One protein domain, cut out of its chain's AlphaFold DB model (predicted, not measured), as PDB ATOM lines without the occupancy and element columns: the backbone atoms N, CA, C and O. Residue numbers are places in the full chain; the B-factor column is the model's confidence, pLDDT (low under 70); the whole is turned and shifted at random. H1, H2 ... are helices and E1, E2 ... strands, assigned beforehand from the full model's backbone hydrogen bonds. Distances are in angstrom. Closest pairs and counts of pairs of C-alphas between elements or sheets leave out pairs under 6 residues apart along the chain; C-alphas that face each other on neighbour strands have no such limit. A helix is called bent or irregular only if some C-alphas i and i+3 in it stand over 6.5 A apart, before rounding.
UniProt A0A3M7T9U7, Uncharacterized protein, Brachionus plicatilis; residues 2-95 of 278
ATOM      1  N   GLU A   2       0.199  36.341  10.514       81.56
ATOM      2  CA  GLU A   2       0.043  37.226   9.343       81.56
ATOM      3  C   GLU A   2       1.186  37.102   8.315       81.56
ATOM      4  O   GLU A   2       0.927  37.075   7.113       81.56
ATOM      5  N   MET A   3       2.432  36.905   8.769       80.19
ATOM      6  CA  MET A   3       3.577  36.649   7.879       80.19
ATOM      7  C   MET A   3       3.387  35.405   6.998       80.19
ATOM      8  O   MET A   3       3.647  35.452   5.800       80.19
ATOM      9  N   LEU A   4       2.860  34.310   7.556       82.38
ATOM     10  CA  LEU A   4       2.586  33.078   6.806       82.38
ATOM     11  C   LEU A   4       1.461  33.260   5.779       82.38
ATOM     12  O   LEU A   4       1.451  32.606   4.741       82.38
ATOM     13  N   ARG A   5       0.519  34.179   6.022       83.69
ATOM     14  CA  ARG A   5      -0.491  34.544   5.015       83.69
ATOM     15  C   ARG A   5       0.134  35.351   3.874       83.69
ATOM     16  O   ARG A   5      -0.179  35.093   2.713       83.69
ATOM     17  N   LYS A   6       1.053  36.270   4.197       87.56
ATOM     18  CA  LYS A   6       1.807  37.087   3.228       87.56
ATOM     19  C   LYS A   6       2.861  36.283   2.450       87.56
ATOM     20  O   LYS A   6       3.204  36.653   1.337       87.56
ATOM     21  N   SER A   7       3.319  35.130   2.937       85.94
ATOM     22  CA  SER A   7       4.273  34.299   2.179       85.94
ATOM     23  C   SER A   7       3.724  33.844   0.815       85.94
ATOM     24  O   SER A   7       4.475  33.694  -0.148       85.94
ATOM     25  N   LYS A   8       2.396  33.710   0.680       85.12
ATOM     26  CA  LYS A   8       1.750  33.411  -0.608       85.12
ATOM     27  C   LYS A   8       1.869  34.553  -1.617       85.12
ATOM     28  O   LYS A   8       1.935  34.277  -2.813       85.12
ATOM     29  N   THR A   9       1.886  35.811  -1.170       88.75
ATOM     30  CA  THR A   9       2.078  36.955  -2.074       88.75
ATOM     31  C   THR A   9       3.535  37.077  -2.505       88.75
ATOM     32  O   THR A   9       3.776  37.421  -3.658       88.75
ATOM     33  N   LEU A  10       4.490  36.698  -1.648       87.56
ATOM     34  CA  LEU A  10       5.917  36.676  -1.998       87.56
ATOM     35  C   LEU A  10       6.218  35.754  -3.186       87.56
ATOM     36  O   LEU A  10       7.000  36.132  -4.049       87.56
ATOM     37  N   ARG A  11       5.525  34.613  -3.312       86.62
ATOM     38  CA  ARG A  11       5.697  33.697  -4.459       86.62
ATOM     39  C   ARG A  11       5.344  34.302  -5.820       86.62
ATOM     40  O   ARG A  11       5.753  33.759  -6.840       86.62
ATOM     41  N   LYS A  12       4.560  35.386  -5.857       90.19
ATOM     42  CA  LYS A  12       4.236  36.088  -7.111       90.19
ATOM     43  C   LYS A  12       5.393  36.959  -7.598       90.19
ATOM     44  O   LYS A  12       5.427  37.319  -8.767       90.19
ATOM     45  N   ASN A  13       6.307  37.322  -6.704       93.88
ATOM     46  CA  ASN A  13       7.451  38.142  -7.041       93.88
ATOM     47  C   ASN A  13       8.567  37.245  -7.617       93.88
ATOM     48  O   ASN A  13       8.997  36.315  -6.927       93.88
ATOM     49  N   PRO A  14       9.063  37.508  -8.843       94.56
ATOM     50  CA  PRO A  14      10.108  36.694  -9.464       94.56
ATOM     51  C   PRO A  14      11.400  36.636  -8.637       94.56
ATOM     52  O   PRO A  14      12.077  35.615  -8.671       94.56
ATOM     53  N   TYR A  15      11.703  37.669  -7.841       95.44
ATOM     54  CA  TYR A  15      12.890  37.702  -6.979       95.44
ATOM     55  C   TYR A  15      12.840  36.690  -5.820       95.44
ATOM     56  O   TYR A  15      13.884  36.313  -5.299       95.44
ATOM     57  N   PHE A  16      11.650  36.229  -5.418       93.19
ATOM     58  CA  PHE A  16      11.460  35.311  -4.284       93.19
ATOM     59  C   PHE A  16      10.857  33.962  -4.700       93.19
ATOM     60  O   PHE A  16      10.299  33.252  -3.862       93.19
ATOM     61  N   LYS A  17      10.949  33.598  -5.985       89.44
ATOM     62  CA  LYS A  17      10.307  32.392  -6.531       89.44
ATOM     63  C   LYS A  17      10.744  31.102  -5.823       89.44
ATOM     64  O   LYS A  17       9.916  30.213  -5.627       89.44
ATOM     65  N   ASP A  18      11.998  31.050  -5.381       90.31
ATOM     66  CA  ASP A  18      12.612  29.863  -4.772       90.31
ATOM     67  C   ASP A  18      12.733  29.946  -3.240       90.31
ATOM     68  O   ASP A  18      13.285  29.047  -2.606       90.31
ATOM     69  N   VAL A  19      12.198  31.003  -2.616       90.06
ATOM     70  CA  VAL A  19      12.231  31.172  -1.158       90.06
ATOM     71  C   VAL A  19      10.956  30.605  -0.538       90.06
ATOM     72  O   VAL A  19       9.843  31.080  -0.785       90.06
ATOM     73  N   TYR A  20      11.115  29.597   0.320       86.31
ATOM     74  CA  TYR A  20      10.013  28.930   1.009       86.31
ATOM     75  C   TYR A  20      10.032  29.257   2.499       86.31
ATOM     76  O   TYR A  20      10.952  28.883   3.220       86.31
ATOM     77  N   VAL A  21       8.977  29.922   2.970       90.12
ATOM     78  CA  VAL A  21       8.736  30.122   4.403       90.12
ATOM     79  C   VAL A  21       7.867  28.973   4.895       90.12
ATOM     80  O   VAL A  21       6.699  28.872   4.510       90.12
ATOM     81  N   ASN A  22       8.451  28.099   5.711       88.31
ATOM     82  CA  ASN A  22       7.748  26.988   6.344       88.31
ATOM     83  C   ASN A  22       7.244  27.391   7.732       88.31
ATOM     84  O   ASN A  22       7.748  28.329   8.342       88.31
ATOM     85  N   GLU A  23       6.236  26.676   8.220       90.12
ATOM     86  CA  GLU A  23       5.817  26.782   9.615       90.12
ATOM     87  C   GLU A  23       6.793  25.996  10.496       90.12
ATOM     88  O   GLU A  23       7.147  24.856  10.172       90.12
ATOM     89  N   ASP A  24       7.201  26.592  11.615       93.25
ATOM     90  CA  ASP A  24       8.079  25.958  12.598       93.25
ATOM     91  C   ASP A  24       7.290  24.942  13.432       93.25
ATOM     92  O   ASP A  24       6.871  25.192  14.561       93.25
ATOM     93  N   LEU A  25       7.037  23.778  12.833       95.00
ATOM     94  CA  LEU A  25       6.362  22.658  13.481       95.00
ATOM     95  C   LEU A  25       7.365  21.777  14.225       95.00
ATOM     96  O   LEU A  25       8.433  21.425  13.704       95.00
ATOM     97  N   THR A  26       6.978  21.316  15.414       97.06
ATOM     98  CA  THR A  26       7.773  20.331  16.153       97.06
ATOM     99  C   THR A  26       7.902  19.030  15.342       97.06
ATOM    100  O   THR A  26       7.058  18.722  14.490       97.06
ATOM    101  N   PRO A  27       8.953  18.212  15.560       97.75
ATOM    102  CA  PRO A  27       9.099  16.935  14.859       97.75
ATOM    103  C   PRO A  27       7.863  16.027  14.962       97.75
ATOM    104  O   PRO A  27       7.467  15.427  13.963       97.75
ATOM    105  N   SER A  28       7.209  15.974  16.127       97.62
ATOM    106  CA  SER A  28       5.989  15.185  16.335       97.62
ATOM    107  C   SER A  28       4.807  15.710  15.514       97.62
ATOM    108  O   SER A  28       4.122  14.920  14.860       97.62
ATOM    109  N   GLN A  29       4.615  17.031  15.457       96.69
ATOM    110  CA  GLN A  29       3.594  17.663  14.616       96.69
ATOM    111  C   GLN A  29       3.830  17.372  13.131       96.69
ATOM    112  O   GLN A  29       2.898  16.993  12.431       96.69
ATOM    113  N   ARG A  30       5.083  17.441  12.652       96.00
ATOM    114  CA  ARG A  30       5.423  17.105  11.254       96.00
ATOM    115  C   ARG A  30       5.079  15.660  10.894       96.00
ATOM    116  O   ARG A  30       4.642  15.396   9.772       96.00
ATOM    117  N   VAL A  31       5.273  14.722  11.824       97.75
ATOM    118  CA  VAL A  31       4.898  13.314  11.631       97.75
ATOM    119  C   VAL A  31       3.377  13.153  11.595       97.75
ATOM    120  O   VAL A  31       2.875  12.445  10.721       97.75
ATOM    121  N   ALA A  32       2.641  13.825  12.483       96.81
ATOM    122  CA  ALA A  32       1.178  13.808  12.479       96.81
ATOM    123  C   ALA A  32       0.605  14.373  11.165       96.81
ATOM    124  O   ALA A  32      -0.218  13.727  10.517       96.81
ATOM    125  N   ASP A  33       1.130  15.508  10.704       96.19
ATOM    126  CA  ASP A  33       0.747  16.141   9.439       96.19
ATOM    127  C   ASP A  33       1.028  15.245   8.228       96.19
ATOM    128  O   ASP A  33       0.227  15.149   7.294       96.19
ATOM    129  N   ARG A  34       2.171  14.548   8.242       97.06
ATOM    130  CA  ARG A  34       2.519  13.571   7.207       97.06
ATOM    131  C   ARG A  34       1.511  12.423   7.176       97.06
ATOM    132  O   ARG A  34       1.035  12.090   6.093       97.06
ATOM    133  N   LYS A  35       1.162  11.863   8.338       98.00
ATOM    134  CA  LYS A  35       0.161  10.791   8.448       98.00
ATOM    135  C   LYS A  35      -1.212  11.246   7.950       98.00
ATOM    136  O   LYS A  35      -1.845  10.519   7.193       98.00
ATOM    137  N   LEU A  36      -1.639  12.466   8.284       97.81
ATOM    138  CA  LEU A  36      -2.897  13.037   7.784       97.81
ATOM    139  C   LEU A  36      -2.924  13.157   6.257       97.81
ATOM    140  O   LEU A  36      -3.943  12.860   5.635       97.81
ATOM    141  N   ARG A  37      -1.815  13.577   5.638       96.94
ATOM    142  CA  ARG A  37      -1.711  13.658   4.172       96.94
ATOM    143  C   ARG A  37      -1.743  12.278   3.523       96.94
ATOM    144  O   ARG A  37      -2.459  12.109   2.546       96.94
ATOM    145  N   GLN A  38      -1.042  11.299   4.092       98.06
ATOM    146  CA  GLN A  38      -1.083   9.915   3.611       98.06
ATOM    147  C   GLN A  38      -2.496   9.332   3.690       98.06
ATOM    148  O   GLN A  38      -2.976   8.751   2.724       98.06
ATOM    149  N   GLU A  39      -3.186   9.546   4.808       98.19
ATOM    150  CA  GLU A  39      -4.555   9.071   4.998       98.19
ATOM    151  C   GLU A  39      -5.540   9.761   4.047       98.19
ATOM    152  O   GLU A  39      -6.405   9.112   3.462       98.19
ATOM    153  N   ARG A  40      -5.381  11.071   3.825       97.62
ATOM    154  CA  ARG A  40      -6.128  11.804   2.797       97.62
ATOM    155  C   ARG A  40      -5.927  11.177   1.419       97.62
ATOM    156  O   ARG A  40      -6.903  10.972   0.704       97.62
ATOM    157  N   ASP A  41      -4.680  10.920   1.040       96.31
ATOM    158  CA  ASP A  41      -4.339  10.408  -0.287       96.31
ATOM    159  C   ASP A  41      -4.868   8.978  -0.469       96.31
ATOM    160  O   ASP A  41      -5.466   8.682  -1.503       96.31
ATOM    161  N   ARG A  42      -4.783   8.142   0.577       98.00
ATOM    162  CA  ARG A  42      -5.418   6.819   0.639       98.00
ATOM    163  C   ARG A  42      -6.927   6.914   0.415       98.00
ATOM    164  O   ARG A  42      -7.429   6.352  -0.555       98.00
ATOM    165  N   LYS A  43      -7.649   7.695   1.227       97.56
ATOM    166  CA  LYS A  43      -9.109   7.832   1.087       97.56
ATOM    167  C   LYS A  43      -9.532   8.451  -0.242       97.56
ATOM    168  O   LYS A  43     -10.571   8.086  -0.774       97.56
ATOM    169  N   ASN A  44      -8.754   9.386  -0.790       96.12
ATOM    170  CA  ASN A  44      -9.027   9.940  -2.116       96.12
ATOM    171  C   ASN A  44      -8.792   8.911  -3.224       96.12
ATOM    172  O   ASN A  44      -9.512   8.929  -4.218       96.12
ATOM    173  N   SER A  45      -7.821   8.006  -3.069       95.69
ATOM    174  CA  SER A  45      -7.576   6.937  -4.043       95.69
ATOM    175  C   SER A  45      -8.731   5.933  -4.129       95.69
ATOM    176  O   SER A  45      -8.993   5.434  -5.224       95.69
ATOM    177  N   GLU A  46      -9.451   5.730  -3.021       97.12
ATOM    178  CA  GLU A  46     -10.635   4.865  -2.893       97.12
ATOM    179  C   GLU A  46     -11.911   5.480  -3.495       97.12
ATOM    180  O   GLU A  46     -12.917   4.793  -3.651       97.12
ATOM    181  N   LEU A  47     -11.895   6.771  -3.845       96.81
ATOM    182  CA  LEU A  47     -13.033   7.411  -4.498       96.81
ATOM    183  C   LEU A  47     -13.181   6.899  -5.940       96.81
ATOM    184  O   LEU A  47     -12.202   6.803  -6.689       96.81
ATOM    185  N   LEU A  48     -14.423   6.579  -6.307       94.44
ATOM    186  CA  LEU A  48     -14.773   5.950  -7.583       94.44
ATOM    187  C   LEU A  48     -14.773   6.945  -8.744       94.44
ATOM    188  O   LEU A  48     -14.281   6.640  -9.829       94.44
ATOM    189  N   GLU A  49     -15.318   8.139  -8.525       95.12
ATOM    190  CA  GLU A  49     -15.457   9.134  -9.582       95.12
ATOM    191  C   GLU A  49     -14.179   9.956  -9.711       95.12
ATOM    192  O   GLU A  49     -13.511  10.286  -8.725       95.12
ATOM    193  N   SER A  50     -13.837  10.318 -10.944       93.94
ATOM    194  CA  SER A  50     -12.705  11.189 -11.222       93.94
ATOM    195  C   SER A  50     -12.978  12.103 -12.410       93.94
ATOM    196  O   SER A  50     -13.746  11.761 -13.308       93.94
ATOM    197  N   LYS A  51     -12.361  13.283 -12.410       93.19
ATOM    198  CA  LYS A  51     -12.410  14.246 -13.515       93.19
ATOM    199  C   LYS A  51     -11.041  14.880 -13.678       93.19
ATOM    200  O   LYS A  51     -10.418  15.288 -12.699       93.19
ATOM    201  N   THR A  52     -10.578  14.966 -14.915       92.94
ATOM    202  CA  THR A  52      -9.313  15.619 -15.245       92.94
ATOM    203  C   THR A  52      -9.563  17.101 -15.498       92.94
ATOM    204  O   THR A  52     -10.360  17.449 -16.363       92.94
ATOM    205  N   LEU A  53      -8.891  17.970 -14.746       87.31
ATOM    206  CA  LEU A  53      -8.927  19.425 -14.908       87.31
ATOM    207  C   LEU A  53      -7.503  19.945 -15.033       87.31
ATOM    208  O   LEU A  53      -6.663  19.637 -14.187       87.31
ATOM    209  N   ASN A  54      -7.225  20.735 -16.071       86.56
ATOM    210  CA  ASN A  54      -5.904  21.333 -16.300       86.56
ATOM    211  C   ASN A  54      -4.763  20.293 -16.246       86.56
ATOM    212  O   ASN A  54      -3.722  20.519 -15.629       86.56
ATOM    213  N   GLY A  55      -4.999  19.105 -16.818       89.69
ATOM    214  CA  GLY A  55      -4.043  17.990 -16.819       89.69
ATOM    215  C   GLY A  55      -3.893  17.247 -15.485       89.69
ATOM    216  O   GLY A  55      -3.022  16.391 -15.364       89.69
ATOM    217  N   ARG A  56      -4.721  17.544 -14.474       87.81
ATOM    218  CA  ARG A  56      -4.717  16.854 -13.174       87.81
ATOM    219  C   ARG A  56      -6.014  16.092 -12.951       87.81
ATOM    220  O   ARG A  56      -7.089  16.683 -12.955       87.81
ATOM    221  N   THR A  57      -5.913  14.791 -12.706       91.38
ATOM    222  CA  THR A  57      -7.058  13.948 -12.338       91.38
ATOM    223  C   THR A  57      -7.405  14.151 -10.865       91.38
ATOM    224  O   THR A  57      -6.617  13.822  -9.980       91.38
ATOM    225  N   LEU A  58      -8.591  14.694 -10.596       91.19
ATOM    226  CA  LEU A  58      -9.154  14.828  -9.255       91.19
ATOM    227  C   LEU A  58     -10.221  13.760  -9.044       91.19
ATOM    228  O   LEU A  58     -11.122  13.623  -9.869       91.19
ATOM    229  N   LYS A  59     -10.133  13.032  -7.928       95.31
ATOM    230  CA  LYS A  59     -11.143  12.053  -7.519       95.31
ATOM    231  C   LYS A  59     -12.128  12.658  -6.517       95.31
ATOM    232  O   LYS A  59     -11.726  13.452  -5.667       95.31
ATOM    233  N   PHE A  60     -13.402  12.292  -6.610       96.31
ATOM    234  CA  PHE A  60     -14.470  12.782  -5.734       96.31
ATOM    235  C   PHE A  60     -15.552  11.713  -5.520       96.31
ATOM    236  O   PHE A  60     -15.598  10.696  -6.203       96.31
ATOM    237  N   LYS A  61     -16.415  11.945  -4.533       96.12
ATOM    238  CA  LYS A  61     -17.666  11.220  -4.308       96.12
ATOM    239  C   LYS A  61     -18.818  12.180  -4.551       96.12
ATOM    240  O   LYS A  61     -18.826  13.267  -3.965       96.12
ATOM    241  N   THR A  62     -19.791  11.775  -5.355       96.19
ATOM    242  CA  THR A  62     -21.081  12.459  -5.403       96.19
ATOM    243  C   THR A  62     -21.909  12.037  -4.188       96.19
ATOM    244  O   THR A  62     -22.095  10.854  -3.907       96.19
ATOM    245  N   CYS A  63     -22.315  13.012  -3.383       94.38
ATOM    246  CA  CYS A  63     -23.169  12.795  -2.219       94.38
ATOM    247  C   CYS A  63     -24.657  12.843  -2.610       94.38
ATOM    248  O   CYS A  63     -24.996  13.218  -3.728       94.38
ATOM    249  N   GLU A  64     -25.546  12.497  -1.675       95.62
ATOM    250  CA  GLU A  64     -27.011  12.482  -1.878       95.62
ATOM    251  C   GLU A  64     -27.585  13.841  -2.302       95.62
ATOM    252  O   GLU A  64     -28.592  13.910  -2.996       95.62
ATOM    253  N   ASP A  65     -26.908  14.934  -1.949       93.62
ATOM    254  CA  ASP A  65     -27.247  16.293  -2.369       93.62
ATOM    255  C   ASP A  65     -26.788  16.633  -3.800       93.62
ATOM    256  O   ASP A  65     -26.821  17.797  -4.197       93.62
ATOM    257  N   GLY A  66     -26.292  15.650  -4.559       93.50
ATOM    258  CA  GLY A  66     -25.740  15.825  -5.906       93.50
ATOM    259  C   GLY A  66     -24.402  16.569  -5.936       93.50
ATOM    260  O   GLY A  66     -23.837  16.799  -7.006       93.50
ATOM    261  N   LYS A  67     -23.861  16.955  -4.774       94.38
ATOM    262  CA  LYS A  67     -22.612  17.710  -4.689       94.38
ATOM    263  C   LYS A  67     -21.417  16.773  -4.658       94.38
ATOM    264  O   LYS A  67     -21.359  15.822  -3.875       94.38
ATOM    265  N   LYS A  68     -20.407  17.109  -5.456       95.06
ATOM    266  CA  LYS A  68     -19.123  16.404  -5.481       95.06
ATOM    267  C   LYS A  68     -18.264  16.851  -4.308       95.06
ATOM    268  O   LYS A  68     -18.007  18.045  -4.131       95.06
ATOM    269  N   ARG A  69     -17.788  15.899  -3.510       96.19
ATOM    270  CA  ARG A  69     -16.884  16.146  -2.380       96.19
ATOM    271  C   ARG A  69     -15.636  15.277  -2.478       96.19
ATOM    272  O   ARG A  69     -15.682  14.174  -3.007       96.19
ATOM    273  N   PHE A  70     -14.525  15.756  -1.937       96.56
ATOM    274  CA  PHE A  70     -13.272  15.002  -1.828       96.56
ATOM    275  C   PHE A  70     -12.697  15.144  -0.417       96.56
ATOM    276  O   PHE A  70     -13.066  16.063   0.318       96.56
ATOM    277  N   TRP A  71     -11.797  14.251  -0.008       97.31
ATOM    278  CA  TRP A  71     -11.155  14.367   1.298       97.31
ATOM    279  C   TRP A  71     -10.081  15.456   1.272       97.31
ATOM    280  O   TRP A  71      -9.119  15.403   0.501       97.31
ATOM    281  N   GLY A  72     -10.239  16.452   2.142       96.56
ATOM    282  CA  GLY A  72      -9.303  17.553   2.347       96.56
ATOM    283  C   GLY A  72      -8.953  17.725   3.823       96.56
ATOM    284  O   GLY A  72      -9.652  17.235   4.704       96.56
ATOM    285  N   ILE A  73      -7.858  18.438   4.098       97.00
ATOM    286  CA  ILE A  73      -7.429  18.743   5.470       97.00
ATOM    287  C   ILE A  73      -7.903  20.158   5.819       97.00
ATOM    288  O   ILE A  73      -7.551  21.123   5.133       97.00
ATOM    289  N   ARG A  74      -8.714  20.284   6.871       95.44
ATOM    290  CA  ARG A  74      -9.227  21.554   7.403       95.44
ATOM    291  C   ARG A  74      -9.020  21.567   8.910       95.44
ATOM    292  O   ARG A  74      -9.481  20.664   9.592       95.44
ATOM    293  N   ASN A  75      -8.333  22.593   9.414       93.12
ATOM    294  CA  ASN A  75      -8.030  22.756  10.840       93.12
ATOM    295  C   ASN A  75      -7.332  21.529  11.461       93.12
ATOM    296  O   ASN A  75      -7.656  21.133  12.570       93.12
ATOM    297  N   GLY A  76      -6.407  20.898  10.725       93.12
ATOM    298  CA  GLY A  76      -5.702  19.695  11.191       93.12
ATOM    299  C   GLY A  76      -6.527  18.406  11.142       93.12
ATOM    300  O   GLY A  76      -6.038  17.358  11.541       93.12
ATOM    301  N   GLU A  77      -7.751  18.446  10.615       96.44
ATOM    302  CA  GLU A  77      -8.637  17.286  10.542       96.44
ATOM    303  C   GLU A  77      -8.977  16.929   9.099       96.44
ATOM    304  O   GLU A  77      -9.054  17.791   8.215       96.44
ATOM    305  N   LEU A  78      -9.223  15.643   8.862       96.44
ATOM    306  CA  LEU A  78      -9.647  15.144   7.563       96.44
ATOM    307  C   LEU A  78     -11.167  15.284   7.418       96.44
ATOM    308  O   LEU A  78     -11.926  14.669   8.164       96.44
ATOM    309  N   LYS A  79     -11.620  16.082   6.448       97.56
ATOM    310  CA  LYS A  79     -13.042  16.362   6.200       97.56
ATOM    311  C   LYS A  79     -13.372  16.247   4.717       97.56
ATOM    312  O   LYS A  79     -12.522  16.503   3.865       97.56
ATOM    313  N   LEU A  80     -14.617  15.889   4.406       95.69
ATOM    314  CA  LEU A  80     -15.135  15.987   3.043       95.69
ATOM    315  C   LEU A  80     -15.358  17.463   2.701       95.69
ATOM    316  O   LEU A  80     -16.160  18.149   3.331       95.69
ATOM    317  N   VAL A  81     -14.620  17.953   1.712       95.62
ATOM    318  CA  VAL A  81     -14.662  19.338   1.240       95.62
ATOM    319  C   VAL A  81     -15.408  19.384  -0.085       95.62
ATOM    320  O   VAL A  81     -15.255  18.494  -0.922       95.62
ATOM    321  N   LEU A  82     -16.224  20.423  -0.263       94.56
ATOM    322  CA  LEU A  82     -16.948  20.660  -1.504       94.56
ATOM    323  C   LEU A  82     -15.972  20.916  -2.658       94.56
ATOM    324  O   LEU A  82     -15.020  21.688  -2.529       94.56
ATOM    325  N   SER A  83     -16.226  20.251  -3.777       90.81
ATOM    326  CA  SER A  83     -15.487  20.436  -5.011       90.81
ATOM    327  C   SER A  83     -16.144  21.540  -5.837       90.81
ATOM    328  O   SER A  83     -17.259  21.368  -6.319       90.81
ATOM    329  N   ASN A  84     -15.456  22.666  -6.038       85.25
ATOM    330  CA  ASN A  84     -15.963  23.780  -6.857       85.25
ATOM    331  C   ASN A  84     -15.746  23.558  -8.368       85.25
ATOM    332  O   ASN A  84     -15.849  24.492  -9.156       85.25
ATOM    333  N   ILE A  85     -15.446  22.323  -8.777       78.12
ATOM    334  CA  ILE A  85     -15.145  21.952 -10.167       78.12
ATOM    335  C   ILE A  85     -16.266  22.356 -11.129       78.12
ATOM    336  O   ILE A  85     -15.998  22.716 -12.271       78.12
ATOM    337  N   ASP A  86     -17.515  22.304 -10.676       68.50
ATOM    338  CA  ASP A  86     -18.652  22.651 -11.525       68.50
ATOM    339  C   ASP A  86     -18.908  24.179 -11.559       68.50
ATOM    340  O   ASP A  86     -19.569  24.662 -12.471       68.50
ATOM    341  N   GLN A  87     -18.322  24.964 -10.639       61.91
ATOM    342  CA  GLN A  87     -18.426  26.435 -10.631       61.91
ATOM    343  C   GLN A  87     -17.407  27.117 -11.559       61.91
ATOM    344  O   GLN A  87     -17.731  28.137 -12.164       61.91
ATOM    345  N   GLU A  88     -16.195  26.567 -11.709       53.16
ATOM    346  CA  GLU A  88     -15.176  27.147 -12.605       53.16
ATOM    347  C   GLU A  88     -15.560  27.053 -14.086       53.16
ATOM    348  O   GLU A  88     -15.158  27.910 -14.869       53.16
ATOM    349  N   ILE A  89     -16.368  26.063 -14.475       51.06
ATOM    350  CA  ILE A  89     -16.833  25.943 -15.863       51.06
ATOM    351  C   ILE A  89     -17.813  27.079 -16.183       51.06
ATOM    352  O   ILE A  89     -17.664  27.735 -17.201       51.06
ATOM    353  N   ILE A  90     -18.743  27.410 -15.286       44.62
ATOM    354  CA  ILE A  90     -19.727  28.473 -15.546       44.62
ATOM    355  C   ILE A  90     -19.044  29.851 -15.630       44.62
ATOM    356  O   ILE A  90     -19.321  30.619 -16.543       44.62
ATOM    357  N   ALA A  91     -18.067  30.135 -14.762       36.88
ATOM    358  CA  ALA A  91     -17.354  31.417 -14.782       36.88
ATOM    359  C   ALA A  91     -16.337  31.573 -15.933       36.88
ATOM    360  O   ALA A  91     -15.881  32.684 -16.194       36.88
ATOM    361  N   SER A  92     -15.946  30.483 -16.605       41.25
ATOM    362  CA  SER A  92     -15.023  30.536 -17.751       41.25
ATOM    363  C   SER A  92     -15.730  30.592 -19.108       41.25
ATOM    364  O   SER A  92     -15.102  31.000 -20.084       41.25
ATOM    365  N   PHE A  93     -17.022  30.256 -19.177       37.94
ATOM    366  CA  PHE A  93     -17.824  30.434 -20.391       37.94
ATOM    367  C   PHE A  93     -18.330  31.880 -20.565       37.94
ATOM    368  O   PHE A  93     -18.297  32.385 -21.683       37.94
ATOM    369  N   ASP A  94     -18.636  32.605 -19.480       40.50
ATOM    370  CA  ASP A  94     -19.111  34.007 -19.542       40.50
ATOM    371  C   ASP A  94     -18.053  35.042 -19.994       40.50
ATOM    372  O   ASP A  94     -18.388  36.195 -20.267       40.50
ATOM    373  N   LEU A  95     -16.769  34.676 -20.094       45.00
ATOM    374  CA  LEU A  95     -15.707  35.588 -20.560       45.00
ATOM    375  C   LEU A  95     -15.312  35.397 -22.031       45.00
ATOM    376  O   LEU A  95     -14.579  36.231 -22.560       45.00
TER     377      LEU A  95
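AT A GLANCE: This is residues 2 to 95 of the 278 residues of an uncharacterized protein of Brachionus plicatilis (UniProt A0A3M7T9U7). What shape do these atoms make? The model is a loose, open U: H1 and the unnamed residues 11 to 26 form one limb, H2 with E3 and E4 packed along it forms the base, and the E1 and E2 hairpin with H3 forms the other limb. The end of H3 sticks out, with residues 87 to 95 standing free. What is it made of? The printed part has 94 residues with three named helices and four named strands, in the order H1 H2 E1 E2 E3 E4 H3, of mixed class, and the antiparallel sheet has the order E1, E2, E3, E4. How spread out is it? It is loose, with a radius of gyration of the C-alphas of 16.8 A and spans of 40 by 39 by 23 A.

IN THESE COORDINATES: Where are the helices? H1 is residues 2 to 10, from C-alpha 2 at (0.043, 37.226, 9.343), and is neither bent nor irregular, but only just: C-alphas 5 and 8 are 6.2 A apart. H2 is residues 27 to 45, 27.1 A long from C-alpha 27 at (9.099, 16.935, 14.859). H3 is residues 85 to 93, 13.6 A long, ending with C-alpha 93 at (-17.824, 30.434, -20.391). Where are the strands? E1 is residues 49 to 53, 13.3 A; E2 is 56 to 62, 18.6 A; E3 is 68 to 74, 17.0 A; E4 is 77 to 82, 15.0 A.

HOW THE PARTS SIT: What is near H1? H1 is apart from H2, H3 and the four strands, and is not on the sheet. How does H2 stand to the sheet? H2 is on one face of it, two layers, a helix over a sheet, at a height over the sheet of 7.5 A; it lies over E3 and runs along the strands, at 1 degrees to E3 on the local plane. The closest C-alphas of H2 and E3 are those of Arg 40 and Trp 71, 5.8 A apart. How do the strands pair? They form a meander, each strand the antiparallel neighbour of the one before, and the sheet is strongly twisted. N 51 and O 58 are 2.8 A apart between E1 and E2, N 61 and O 69 are 2.8 A apart between E2 and E3, and N 72 and O 79 are 2.9 A apart between E3 and E4. The pairing is staggered: E2 pairs with E1 over residues 56 to 60 and with E3 over 61 to 62. What of H3 and the helix backbones? H3 only grazes the sheet, with residues 85 to 86. Every O i to N i+4 pair is within hydrogen-bond range in H2, against 3 of 5 in H1 and 3 of 5 in H3.

THE WHOLE: How far does it reach? The two C-alphas farthest apart, those of Ser 28 and Asp 94, are 47.7 A apart. Are there cuts or long links? The printed part has no cut; the link from H1 to H2, 16 residues, is long, and the other links are tight. Where is confidence low? Residues 86 to 95 are under 70, against a mean pLDDT of 88.3 for the printed part.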